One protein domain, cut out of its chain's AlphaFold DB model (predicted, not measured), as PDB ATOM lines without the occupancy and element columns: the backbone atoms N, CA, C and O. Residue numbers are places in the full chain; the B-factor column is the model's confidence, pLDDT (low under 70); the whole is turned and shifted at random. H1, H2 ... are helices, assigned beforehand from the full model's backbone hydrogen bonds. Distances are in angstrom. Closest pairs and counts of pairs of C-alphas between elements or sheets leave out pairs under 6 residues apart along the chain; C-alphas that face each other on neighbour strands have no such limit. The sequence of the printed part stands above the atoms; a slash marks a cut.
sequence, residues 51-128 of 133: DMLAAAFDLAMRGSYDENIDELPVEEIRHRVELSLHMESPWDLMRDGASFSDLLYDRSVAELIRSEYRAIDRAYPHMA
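This is residues 51 to 128 of the 133 residues of an uncharacterized protein of Streptomyces sp. S8 (UniProt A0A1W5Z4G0). H2, H3 and H4 make a rough triangle, with the shorter H1 running through it. The printed part has 78 residues, with four named helices in the order H1 to H4: all helix. It is compact, radius of gyration of the C-alphas 11.5 A, spanning 30 by 29 by 27 A.

Start at H1, residues 51 to 61; it touches H2, residues 74 to 87, about perpendicular at 86 degrees, closest at C-alphas Phe 57 and Val 81, 5.0 A. It touches H3, residues 90 to 103, closest at C-alphas Asp 51 and Gly 97, 4.5 A. It touches H4, residues 110 to 123, closest at C-alphas Ala 54 and Glu 116, 5.9 A. Each O i to N i+4 pair is within hydrogen-bond range in H1, H2 and H4; in H3, 7 of 10.

Find C-alpha 51, where H1 begins, at (165.652, 179.226, 243.971); H4, 20.0 A from first to last C-alpha, ends at C-alpha 123, at (162.071, 166.416, 243.570).

The printed part has no cut; pLDDT is under 70 at residues 63 to 67, in the long link.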
ATOM      1  N   ASP A  51     165.743 178.326 245.125       85.88
ATOM      2  CA  ASP A  51     165.652 179.226 243.971       85.88
ATOM      3  C   ASP A  51     166.710 178.917 242.907       85.88
ATOM      4  O   ASP A  51     166.423 178.985 241.719       85.88
ATOM      5  N   MET A  52     167.916 178.508 243.316       83.94
ATOM      6  CA  MET A  52     168.960 178.081 242.375       83.94
ATOM      7  C   MET A  52     168.582 176.781 241.661       83.94
ATOM      8  O   MET A  52     168.872 176.625 240.479       83.94
ATOM      9  N   LEU A  53     167.923 175.852 242.364       86.25
ATOM     10  CA  LEU A  53     167.411 174.622 241.756       86.25
ATOM     11  C   LEU A  53     166.260 174.915 240.785       86.25
ATOM     12  O   LEU A  53     166.222 174.327 239.708       86.25
ATOM     13  N   ALA A  54     165.364 175.843 241.131       89.06
ATOM     14  CA  ALA A  54     164.284 176.277 240.246       89.06
ATOM     15  C   ALA A  54     164.825 176.984 238.994       89.06
ATOM     16  O   ALA A  54     164.420 176.645 237.889       89.06
ATOM     17  N   ALA A  55     165.823 177.859 239.142       88.31
ATOM     18  CA  ALA A  55     166.500 178.495 238.013       88.31
ATOM     19  C   ALA A  55     167.228 177.482 237.115       88.31
ATOM     20  O   ALA A  55     167.138 177.558 235.893       88.31
ATOM     21  N   ALA A  56     167.913 176.493 237.700       88.38
ATOM     22  CA  ALA A  56     168.535 175.416 236.929       88.38
ATOM     23  C   ALA A  56     167.495 174.604 236.139       88.38
ATOM     24  O   ALA A  56     167.767 174.183 235.012       88.38
ATOM     25  N   PHE A  57     166.310 174.397 236.718       89.62
ATOM     26  CA  PHE A  57     165.206 173.714 236.059       89.62
ATOM     27  C   PHE A  57     164.575 174.552 234.938       89.62
ATOM     28  O   PHE A  57     164.426 174.014 233.846       89.62
ATOM     29  N   ASP A  58     164.307 175.851 235.145       89.00
ATOM     30  CA  ASP A  58     163.879 176.781 234.076       89.00
ATOM     31  C   ASP A  58     164.844 176.695 232.892       89.00
ATOM     32  O   ASP A  58     164.440 176.392 231.773       89.00
ATOM     33  N   LEU A  59     166.147 176.848 233.152       87.44
ATOM     34  CA  LEU A  59     167.184 176.772 232.122       87.44
ATOM     35  C   LEU A  59     167.184 175.428 231.380       87.44
ATOM     36  O   LEU A  59     167.334 175.420 230.159       87.44
ATOM     37  N   ALA A  60     166.962 174.313 232.084       85.62
ATOM     38  CA  ALA A  60     166.869 172.985 231.469       85.62
ATOM     39  C   ALA A  60     165.621 172.821 230.588       85.62
ATOM     40  O   ALA A  60     165.613 172.017 229.655       85.62
ATOM     41  N   MET A  61     164.553 173.548 230.918       83.44
ATOM     42  CA  MET A  61     163.253 173.481 230.256       83.44
ATOM     43  C   MET A  61     163.078 174.551 229.172       83.44
ATOM     44  O   MET A  61     162.117 174.474 228.399       83.44
ATOM     45  N   ARG A  62     163.994 175.527 229.052       73.44
ATOM     46  CA  ARG A  62     163.943 176.578 228.022       73.44
ATOM     47  C   ARG A  62     163.886 175.968 226.622       73.44
ATOM     48  O   ARG A  62     164.870 175.445 226.107       73.44
ATOM     49  N   GLY A  63     162.725 176.098 225.980       60.38
ATOM     50  CA  GLY A  63     162.448 175.555 224.644       60.38
ATOM     51  C   GLY A  63     161.520 174.336 224.629       60.38
ATOM     52  O   GLY A  63     160.980 174.020 223.573       60.38
ATOM     53  N   SER A  64     161.255 173.731 225.789       62.41
ATOM     54  CA  SER A  64     160.303 172.629 226.004       62.41
ATOM     55  C   SER A  64     159.019 173.089 226.709       62.41
ATOM     56  O   SER A  64     158.346 172.286 227.348       62.41
ATOM     57  N   TYR A  65     158.651 174.373 226.587       54.97
ATOM     58  CA  TYR A  65     157.507 175.010 227.272       54.97
ATOM     59  C   TYR A  65     156.122 174.376 227.001       54.97
ATOM     60  O   TYR A  65     155.133 174.833 227.567       54.97
ATOM     61  N   ASP A  66     156.041 173.352 226.147       55.12
ATOM     62  CA  ASP A  66     154.828 172.572 225.865       55.12
ATOM     63  C   ASP A  66     154.659 171.355 226.804       55.12
ATOM     64  O   ASP A  66     153.638 170.669 226.760       55.12
ATOM     65  N   GLU A  67     155.644 171.056 227.661       63.25
ATOM     66  CA  GLU A  67     155.547 169.982 228.655       63.25
ATOM     67  C   GLU A  67     154.817 170.479 229.913       63.25
ATOM     68  O   GLU A  67     155.196 171.477 230.531       63.25
ATOM     69  N   ASN A  68     153.762 169.769 230.325       80.50
ATOM     70  CA  ASN A  68     153.060 170.064 231.570       80.50
ATOM     71  C   ASN A  68     153.981 169.730 232.760       80.50
ATOM     72  O   ASN A  68     154.059 168.579 233.185       80.50
ATOM     73  N   ILE A  69     154.713 170.726 233.278       87.00
ATOM     74  CA  ILE A  69     155.738 170.572 234.332       87.00
ATOM     75  C   ILE A  69     155.221 169.782 235.545       87.00
ATOM     76  O   ILE A  69     155.946 168.979 236.141       87.00
ATOM     77  N   ASP A  70     153.952 169.979 235.905       86.81
ATOM     78  CA  ASP A  70     153.329 169.296 237.037       86.81
ATOM     79  C   ASP A  70     153.163 167.774 236.802       86.81
ATOM     80  O   ASP A  70     153.094 167.013 237.768       86.81
ATOM     81  N   GLU A  71     153.181 167.306 235.550       88.44
ATOM     82  CA  GLU A  71     153.083 165.888 235.168       88.44
ATOM     83  C   GLU A  71     154.445 165.186 235.056       88.44
ATOM     84  O   GLU A  71     154.499 163.957 234.979       88.44
ATOM     85  N   LEU A  72     155.553 165.936 235.078       87.12
ATOM     86  CA  LEU A  72     156.884 165.351 234.930       87.12
ATOM     87  C   LEU A  72     157.222 164.397 236.096       87.12
ATOM     88  O   LEU A  72     156.981 164.742 237.266       87.12
ATOM     89  N   PRO A  73     157.816 163.220 235.799       87.38
ATOM     90  CA  PRO A  73     158.369 162.322 236.807       87.38
ATOM     91  C   PRO A  73     159.479 162.986 237.625       87.38
ATOM     92  O   PRO A  73     160.235 163.820 237.126       87.38
ATOM     93  N   VAL A  74     159.621 162.577 238.887       85.62
ATOM     94  CA  VAL A  74     160.629 163.135 239.804       85.62
ATOM     95  C   VAL A  74     162.051 162.883 239.299       85.62
ATOM     96  O   VAL A  74     162.916 163.749 239.419       85.62
ATOM     97  N   GLU A  75     162.292 161.715 238.715       82.75
ATOM     98  CA  GLU A  75     163.582 161.308 238.163       82.75
ATOM     99  C   GLU A  75     163.987 162.197 236.983       82.75
ATOM    100  O   GLU A  75     165.138 162.617 236.896       82.75
ATOM    101  N   GLU A  76     163.024 162.544 236.127       83.06
ATOM    102  CA  GLU A  76     163.233 163.421 234.974       83.06
ATOM    103  C   GLU A  76     163.569 164.850 235.418       83.06
ATOM    104  O   GLU A  76     164.514 165.458 234.915       83.06
ATOM    105  N   ILE A  77     162.850 165.367 236.421       85.19
ATOM    106  CA  ILE A  77     163.126 166.688 237.006       85.19
ATOM    107  C   ILE A  77     164.560 166.733 237.547       85.19
ATOM    108  O   ILE A  77     165.306 167.665 237.248       85.19
ATOM    109  N   ARG A  78     164.976 165.709 238.307       83.38
ATOM    110  CA  ARG A  78     166.339 165.628 238.859       83.38
ATOM    111  C   ARG A  78     167.394 165.555 237.766       83.38
ATOM    112  O   ARG A  78     168.361 166.307 237.827       83.38
ATOM    113  N   HIS A  79     167.186 164.709 236.759       80.00
ATOM    114  CA  HIS A  79     168.116 164.563 235.644       80.00
ATOM    115  C   HIS A  79     168.364 165.897 234.925       80.00
ATOM    116  O   HIS A  79     169.510 166.290 234.701       80.00
ATOM    117  N   ARG A  80     167.290 166.634 234.621       83.62
ATOM    118  CA  ARG A  80     167.359 167.942 233.955       83.62
ATOM    119  C   ARG A  80     168.062 168.997 234.800       83.62
ATOM    120  O   ARG A  80     168.931 169.705 234.296       83.62
ATOM    121  N   VAL A  81     167.740 169.064 236.093       84.38
ATOM    122  CA  VAL A  81     168.426 169.959 237.036       84.38
ATOM    123  C   VAL A  81     169.914 169.629 237.104       84.38
ATOM    124  O   VAL A  81     170.745 170.525 237.000       84.38
ATOM    125  N   GLU A  82     170.277 168.356 237.248       80.25
ATOM    126  CA  GLU A  82     171.672 167.918 237.345       80.25
ATOM    127  C   GLU A  82     172.490 168.280 236.102       80.25
ATOM    128  O   GLU A  82     173.627 168.750 236.243       80.25
ATOM    129  N   LEU A  83     171.896 168.119 234.913       78.50
ATOM    130  CA  LEU A  83     172.493 168.520 233.642       78.50
ATOM    131  C   LEU A  83     172.754 170.032 233.605       78.50
ATOM    132  O   LEU A  83     173.889 170.444 233.364       78.50
ATOM    133  N   SER A  84     171.754 170.859 233.923       82.44
ATOM    134  CA  SER A  84     171.936 172.317 233.991       82.44
ATOM    135  C   SER A  84     172.987 172.714 235.020       82.44
ATOM    136  O   SER A  84     173.887 173.487 234.719       82.44
ATOM    137  N   LEU A  85     172.970 172.125 236.218       78.81
ATOM    138  CA  LEU A  85     173.979 172.407 237.242       78.81
ATOM    139  C   LEU A  85     175.404 172.044 236.790       78.81
ATOM    140  O   LEU A  85     176.365 172.477 237.420       78.81
ATOM    141  N   HIS A  86     175.573 171.135 235.826       74.44
ATOM    142  CA  HIS A  86     176.885 170.793 235.271       74.44
ATOM    143  C   HIS A  86     177.382 171.840 234.270       74.44
ATOM    144  O   HIS A  86     178.580 172.106 234.220       74.44
ATOM    145  N   MET A  87     176.466 172.429 233.507       78.06
ATOM    146  CA  MET A  87     176.780 173.393 232.453       78.06
ATOM    147  C   MET A  87     176.869 174.830 232.972       78.06
ATOM    148  O   MET A  87     177.629 175.631 232.429       78.06
ATOM    149  N   GLU A  88     176.117 175.146 234.026       80.62
ATOM    150  CA  GLU A  88     175.923 176.511 234.496       80.62
ATOM    151  C   GLU A  88     176.823 176.888 235.675       80.62
ATOM    152  O   GLU A  88     177.129 176.100 236.575       80.62
ATOM    153  N   SER A  89     177.217 178.160 235.696       80.31
ATOM    154  CA  SER A  89     177.964 178.755 236.801       80.31
ATOM    155  C   SER A  89     177.077 178.899 238.045       80.31
ATOM    156  O   SER A  89     175.973 179.445 237.954       80.31
ATOM    157  N   PRO A  90     177.566 178.544 239.250       72.50
ATOM    158  CA  PRO A  90     176.827 178.765 240.494       72.50
ATOM    159  C   PRO A  90     176.434 180.231 240.729       72.50
ATOM    160  O   PRO A  90     175.410 180.505 241.348       72.50
ATOM    161  N   TRP A  91     177.229 181.187 240.239       78.00
ATOM    162  CA  TRP A  91     176.932 182.615 240.386       78.00
ATOM    163  C   TRP A  91     175.786 183.067 239.484       78.00
ATOM    164  O   TRP A  91     174.973 183.889 239.907       78.00
ATOM    165  N   ASP A  92     175.706 182.517 238.272       81.81
ATOM    166  CA  ASP A  92     174.615 182.807 237.346       81.81
ATOM    167  C   ASP A  92     173.309 182.199 237.860       81.81
ATOM    168  O   ASP A  92     172.311 182.905 237.950       81.81
ATOM    169  N   LEU A  93     173.342 180.963 238.368       80.88
ATOM    170  CA  LEU A  93     172.181 180.334 239.012       80.88
ATOM    171  C   LEU A  93     171.681 181.115 240.235       80.88
ATOM    172  O   LEU A  93     170.479 181.225 240.458       80.88
ATOM    173  N   MET A  94     172.594 181.676 241.034       79.88
ATOM    174  CA  MET A  94     172.234 182.511 242.183       79.88
ATOM    175  C   MET A  94     171.584 183.825 241.739       79.88
ATOM    176  O   MET A  94     170.591 184.249 242.330       79.88
ATOM    177  N   ARG A  95     172.137 184.471 240.704       84.06
ATOM    178  CA  ARG A  95     171.572 185.694 240.119       84.06
ATOM    179  C   ARG A  95     170.180 185.433 239.546       84.06
ATOM    180  O   ARG A  95     169.260 186.200 239.817       84.06
ATOM    181  N   ASP A  96     170.034 184.361 238.781       85.56
ATOM    182  CA  ASP A  96     168.798 184.039 238.078       85.56
ATOM    183  C   ASP A  96     167.719 183.605 239.081       85.56
ATOM    184  O   ASP A  96     166.610 184.138 239.047       85.56
ATOM    185  N   GLY A  97     168.068 182.784 240.077       85.12
ATOM    186  CA  GLY A  97     167.171 182.436 241.180       85.12
ATOM    187  C   GLY A  97     166.710 183.649 241.999       85.12
ATOM    188  O   GLY A  97     165.545 183.727 242.377       85.12
ATOM    189  N   ALA A  98     167.568 184.653 242.222       84.25
ATOM    190  CA  ALA A  98     167.160 185.880 242.916       84.25
ATOM    191  C   ALA A  98     166.063 186.657 242.157       84.25
ATOM    192  O   ALA A  98     165.191 187.269 242.780       84.25
ATOM    193  N   SER A  99     166.070 186.587 240.822       85.06
ATOM    194  CA  SER A  99     165.095 187.272 239.965       85.06
ATOM    195  C   SER A  99     163.710 186.611 239.936       85.06
ATOM    196  O   SER A  99     162.731 187.263 239.579       85.06
ATOM    197  N   PHE A 100     163.584 185.349 240.370       82.50
ATOM    198  CA  PHE A 100     162.300 184.632 240.369       82.50
ATOM    199  C   PHE A 100     161.248 185.341 241.224       82.50
ATOM    200  O   PHE A 100     160.076 185.402 240.856       82.50
ATOM    201  N   SER A 101     161.674 185.933 242.341       75.50
ATOM    202  CA  SER A 101     160.788 186.702 243.217       75.50
ATOM    203  C   SER A 101     160.159 187.914 242.517       75.50
ATOM    204  O   SER A 101     158.974 188.181 242.720       75.50
ATOM    205  N   ASP A 102     160.909 188.589 241.644       81.44
ATOM    206  CA  ASP A 102     160.422 189.719 240.853       81.44
ATOM    207  C   ASP A 102     159.500 189.250 239.717       81.44
ATOM    208  O   ASP A 102     158.473 189.867 239.428       81.44
ATOM    209  N   LEU A 103     159.823 188.114 239.099       82.75
ATOM    210  CA  LEU A 103     159.033 187.545 238.007       82.75
ATOM    211  C   LEU A 103     157.674 186.998 238.471       82.75
ATOM    212  O   LEU A 103     156.725 186.970 237.689       82.75
ATOM    213  N   LEU A 104     157.517 186.647 239.751       81.69
ATOM    214  CA  LEU A 104     156.215 186.269 240.320       81.69
ATOM    215  C   LEU A 104     155.169 187.399 240.268       81.69
ATOM    216  O   LEU A 104     153.970 187.117 240.366       81.69
ATOM    217  N   TYR A 105     155.587 188.661 240.118       82.12
ATOM    218  CA  TYR A 105     154.667 189.788 239.922       82.12
ATOM    219  C   TYR A 105     154.164 189.904 238.478       82.12
ATOM    220  O   TYR A 105     153.114 190.515 238.244       82.12
ATOM    221  N   ASP A 106     154.862 189.302 237.514       84.38
ATOM    222  CA  ASP A 106     154.425 189.247 236.127       84.38
ATOM    223  C   ASP A 106     153.412 188.111 235.939       84.38
ATOM    224  O   ASP A 106     153.729 186.921 235.963       84.38
ATOM    225  N   ARG A 107     152.150 188.488 235.708       82.12
ATOM    226  CA  ARG A 107     151.043 187.536 235.535       82.12
ATOM    227  C   ARG A 107     151.236 186.575 234.361       82.12
ATOM    228  O   ARG A 107     150.585 185.536 234.362       82.12
ATOM    229  N   SER A 108     152.059 186.921 233.371       83.00
ATOM    230  CA  SER A 108     152.286 186.079 232.195       83.00
ATOM    231  C   SER A 108     153.174 184.865 232.484       83.00
ATOM    232  O   SER A 108     153.008 183.841 231.828       83.00
ATOM    233  N   VAL A 109     154.049 184.950 233.493       85.12
ATOM    234  CA  VAL A 109     155.023 183.895 233.840       85.12
ATOM    235  C   VAL A 109     154.894 183.393 235.278       85.12
ATOM    236  O   VAL A 109     155.467 182.366 235.628       85.12
ATOM    237  N   ALA A 110     154.093 184.056 236.117       87.06
ATOM    238  CA  ALA A 110     153.935 183.687 237.521       87.06
ATOM    239  C   ALA A 110     153.477 182.235 237.734       87.06
ATOM    240  O   ALA A 110     153.893 181.612 238.707       87.06
ATOM    241  N   GLU A 111     152.614 181.690 236.867       88.12
ATOM    242  CA  GLU A 111     152.167 180.299 237.026       88.12
ATOM    243  C   GLU A 111     153.238 179.287 236.615       88.12
ATOM    244  O   GLU A 111     153.377 178.263 237.275       88.12
ATOM    245  N   LEU A 112     154.038 179.612 235.597       88.38
ATOM    246  CA  LEU A 112     155.182 178.802 235.191       88.38
ATOM    247  C   LEU A 112     156.209 178.709 236.329       88.38
ATOM    248  O   LEU A 112     156.567 177.625 236.765       88.38
ATOM    249  N   ILE A 113     156.591 179.844 236.909       89.25
ATOM    250  CA  ILE A 113     157.557 179.858 238.017       89.25
ATOM    251  C   ILE A 113     157.019 179.085 239.227       89.25
ATOM    252  O   ILE A 113     157.751 178.378 239.922       89.25
ATOM    253  N   ARG A 114     155.713 179.174 239.503       90.69
ATOM    254  CA  ARG A 114     155.095 178.371 240.568       90.69
ATOM    255  C   ARG A 114     155.122 176.879 240.261       90.69
ATOM    256  O   ARG A 114     155.334 176.112 241.199       90.69
ATOM    257  N   SER A 115     154.893 176.457 239.017       90.62
ATOM    258  CA  SER A 115     154.959 175.038 238.652       90.62
ATOM    259  C   SER A 115     156.387 174.501 238.745       90.62
ATOM    260  O   SER A 115     156.587 173.414 239.283       90.62
ATOM    261  N   GLU A 116     157.392 175.292 238.372       91.00
ATOM    262  CA  GLU A 116     158.808 174.965 238.581       91.00
ATOM    263  C   GLU A 116     159.131 174.791 240.066       91.00
ATOM    264  O   GLU A 116     159.708 173.783 240.471       91.00
ATOM    265  N   TYR A 117     158.678 175.715 240.915       91.69
ATOM    266  CA  TYR A 117     158.834 175.585 242.361       91.69
ATOM    267  C   TYR A 117     158.160 174.327 242.917       91.69
ATOM    268  O   TYR A 117     158.753 173.638 243.747       91.69
ATOM    269  N   ARG A 118     156.949 173.990 242.453       92.56
ATOM    270  CA  ARG A 118     156.268 172.742 242.838       92.56
ATOM    271  C   ARG A 118     157.043 171.511 242.368       92.56
ATOM    272  O   ARG A 118     157.147 170.541 243.116       92.56
ATOM    273  N   ALA A 119     157.593 171.528 241.156       90.81
ATOM    274  CA  ALA A 119     158.420 170.446 240.627       90.81
ATOM    275  C   ALA A 119     159.690 170.247 241.466       90.81
ATOM    276  O   ALA A 119     159.994 169.119 241.862       90.81
ATOM    277  N   ILE A 120     160.376 171.336 241.823       90.38
ATOM    278  CA  ILE A 120     161.545 171.298 242.706       90.38
ATOM    279  C   ILE A 120     161.181 170.801 244.103       90.38
ATOM    280  O   ILE A 120     161.900 169.961 244.635       90.38
ATOM    281  N   ASP A 121     160.062 171.233 244.684       90.62
ATOM    282  CA  ASP A 121     159.626 170.747 245.998       90.62
ATOM    283  C   ASP A 121     159.311 169.246 245.985       90.62
ATOM    284  O   ASP A 121     159.645 168.535 246.935       90.62
ATOM    285  N   ARG A 122     158.718 168.735 244.895       89.19
ATOM    286  CA  ARG A 122     158.508 167.290 244.701       89.19
ATOM    287  C   ARG A 122     159.838 166.539 244.589       89.19
ATOM    288  O   ARG A 122     159.998 165.482 245.199       89.19
ATOM    289  N   ALA A 123     160.788 167.069 243.821       83.88
ATOM    290  CA  ALA A 123     162.071 166.416 243.570       83.88
ATOM    291  C   ALA A 123     163.051 166.507 244.753       83.88
ATOM    292  O   ALA A 123     163.823 165.569 244.986       83.88
ATOM    293  N   TYR A 124     162.992 167.593 245.525       81.88
ATOM    294  CA  TYR A 124     163.900 167.937 246.621       81.88
ATOM    295  C   TYR A 124     163.112 168.384 247.871       81.88
ATOM    296  O   TYR A 124     163.234 169.523 248.320       81.88
ATOM    297  N   PRO A 125     162.341 167.485 248.513       78.88
ATOM    298  CA  PRO A 125     161.390 167.846 249.574       78.88
ATOM    299  C   PRO A 125     162.028 168.449 250.833       78.88
ATOM    300  O   PRO A 125     161.363 169.129 251.605       78.88
ATOM    301  N   HIS A 126     163.325 168.237 251.056       76.62
ATOM    302  CA  HIS A 126     164.060 168.852 252.165       76.62
ATOM    303  C   HIS A 126     164.302 170.359 251.973       76.62
ATOM    304  O   HIS A 126     164.600 171.044 252.951       76.62
ATOM    305  N   MET A 127     164.180 170.859 250.737       75.44
ATOM    306  CA  MET A 127     164.261 172.281 250.391       75.44
ATOM    307  C   MET A 127     162.895 172.971 250.396       75.44
ATOM    308  O   MET A 127     162.845 174.201 250.369       75.44
ATOM    309  N   ALA A 128     161.803 172.204 250.428       76.94
ATOM    310  CA  ALA A 128     160.459 172.756 250.456       76.94
ATOM    311  C   ALA A 128     160.246 173.593 251.732       76.94
ATOM    312  O   ALA A 128     160.775 173.246 252.801       76.94
TER     313      ALA A 128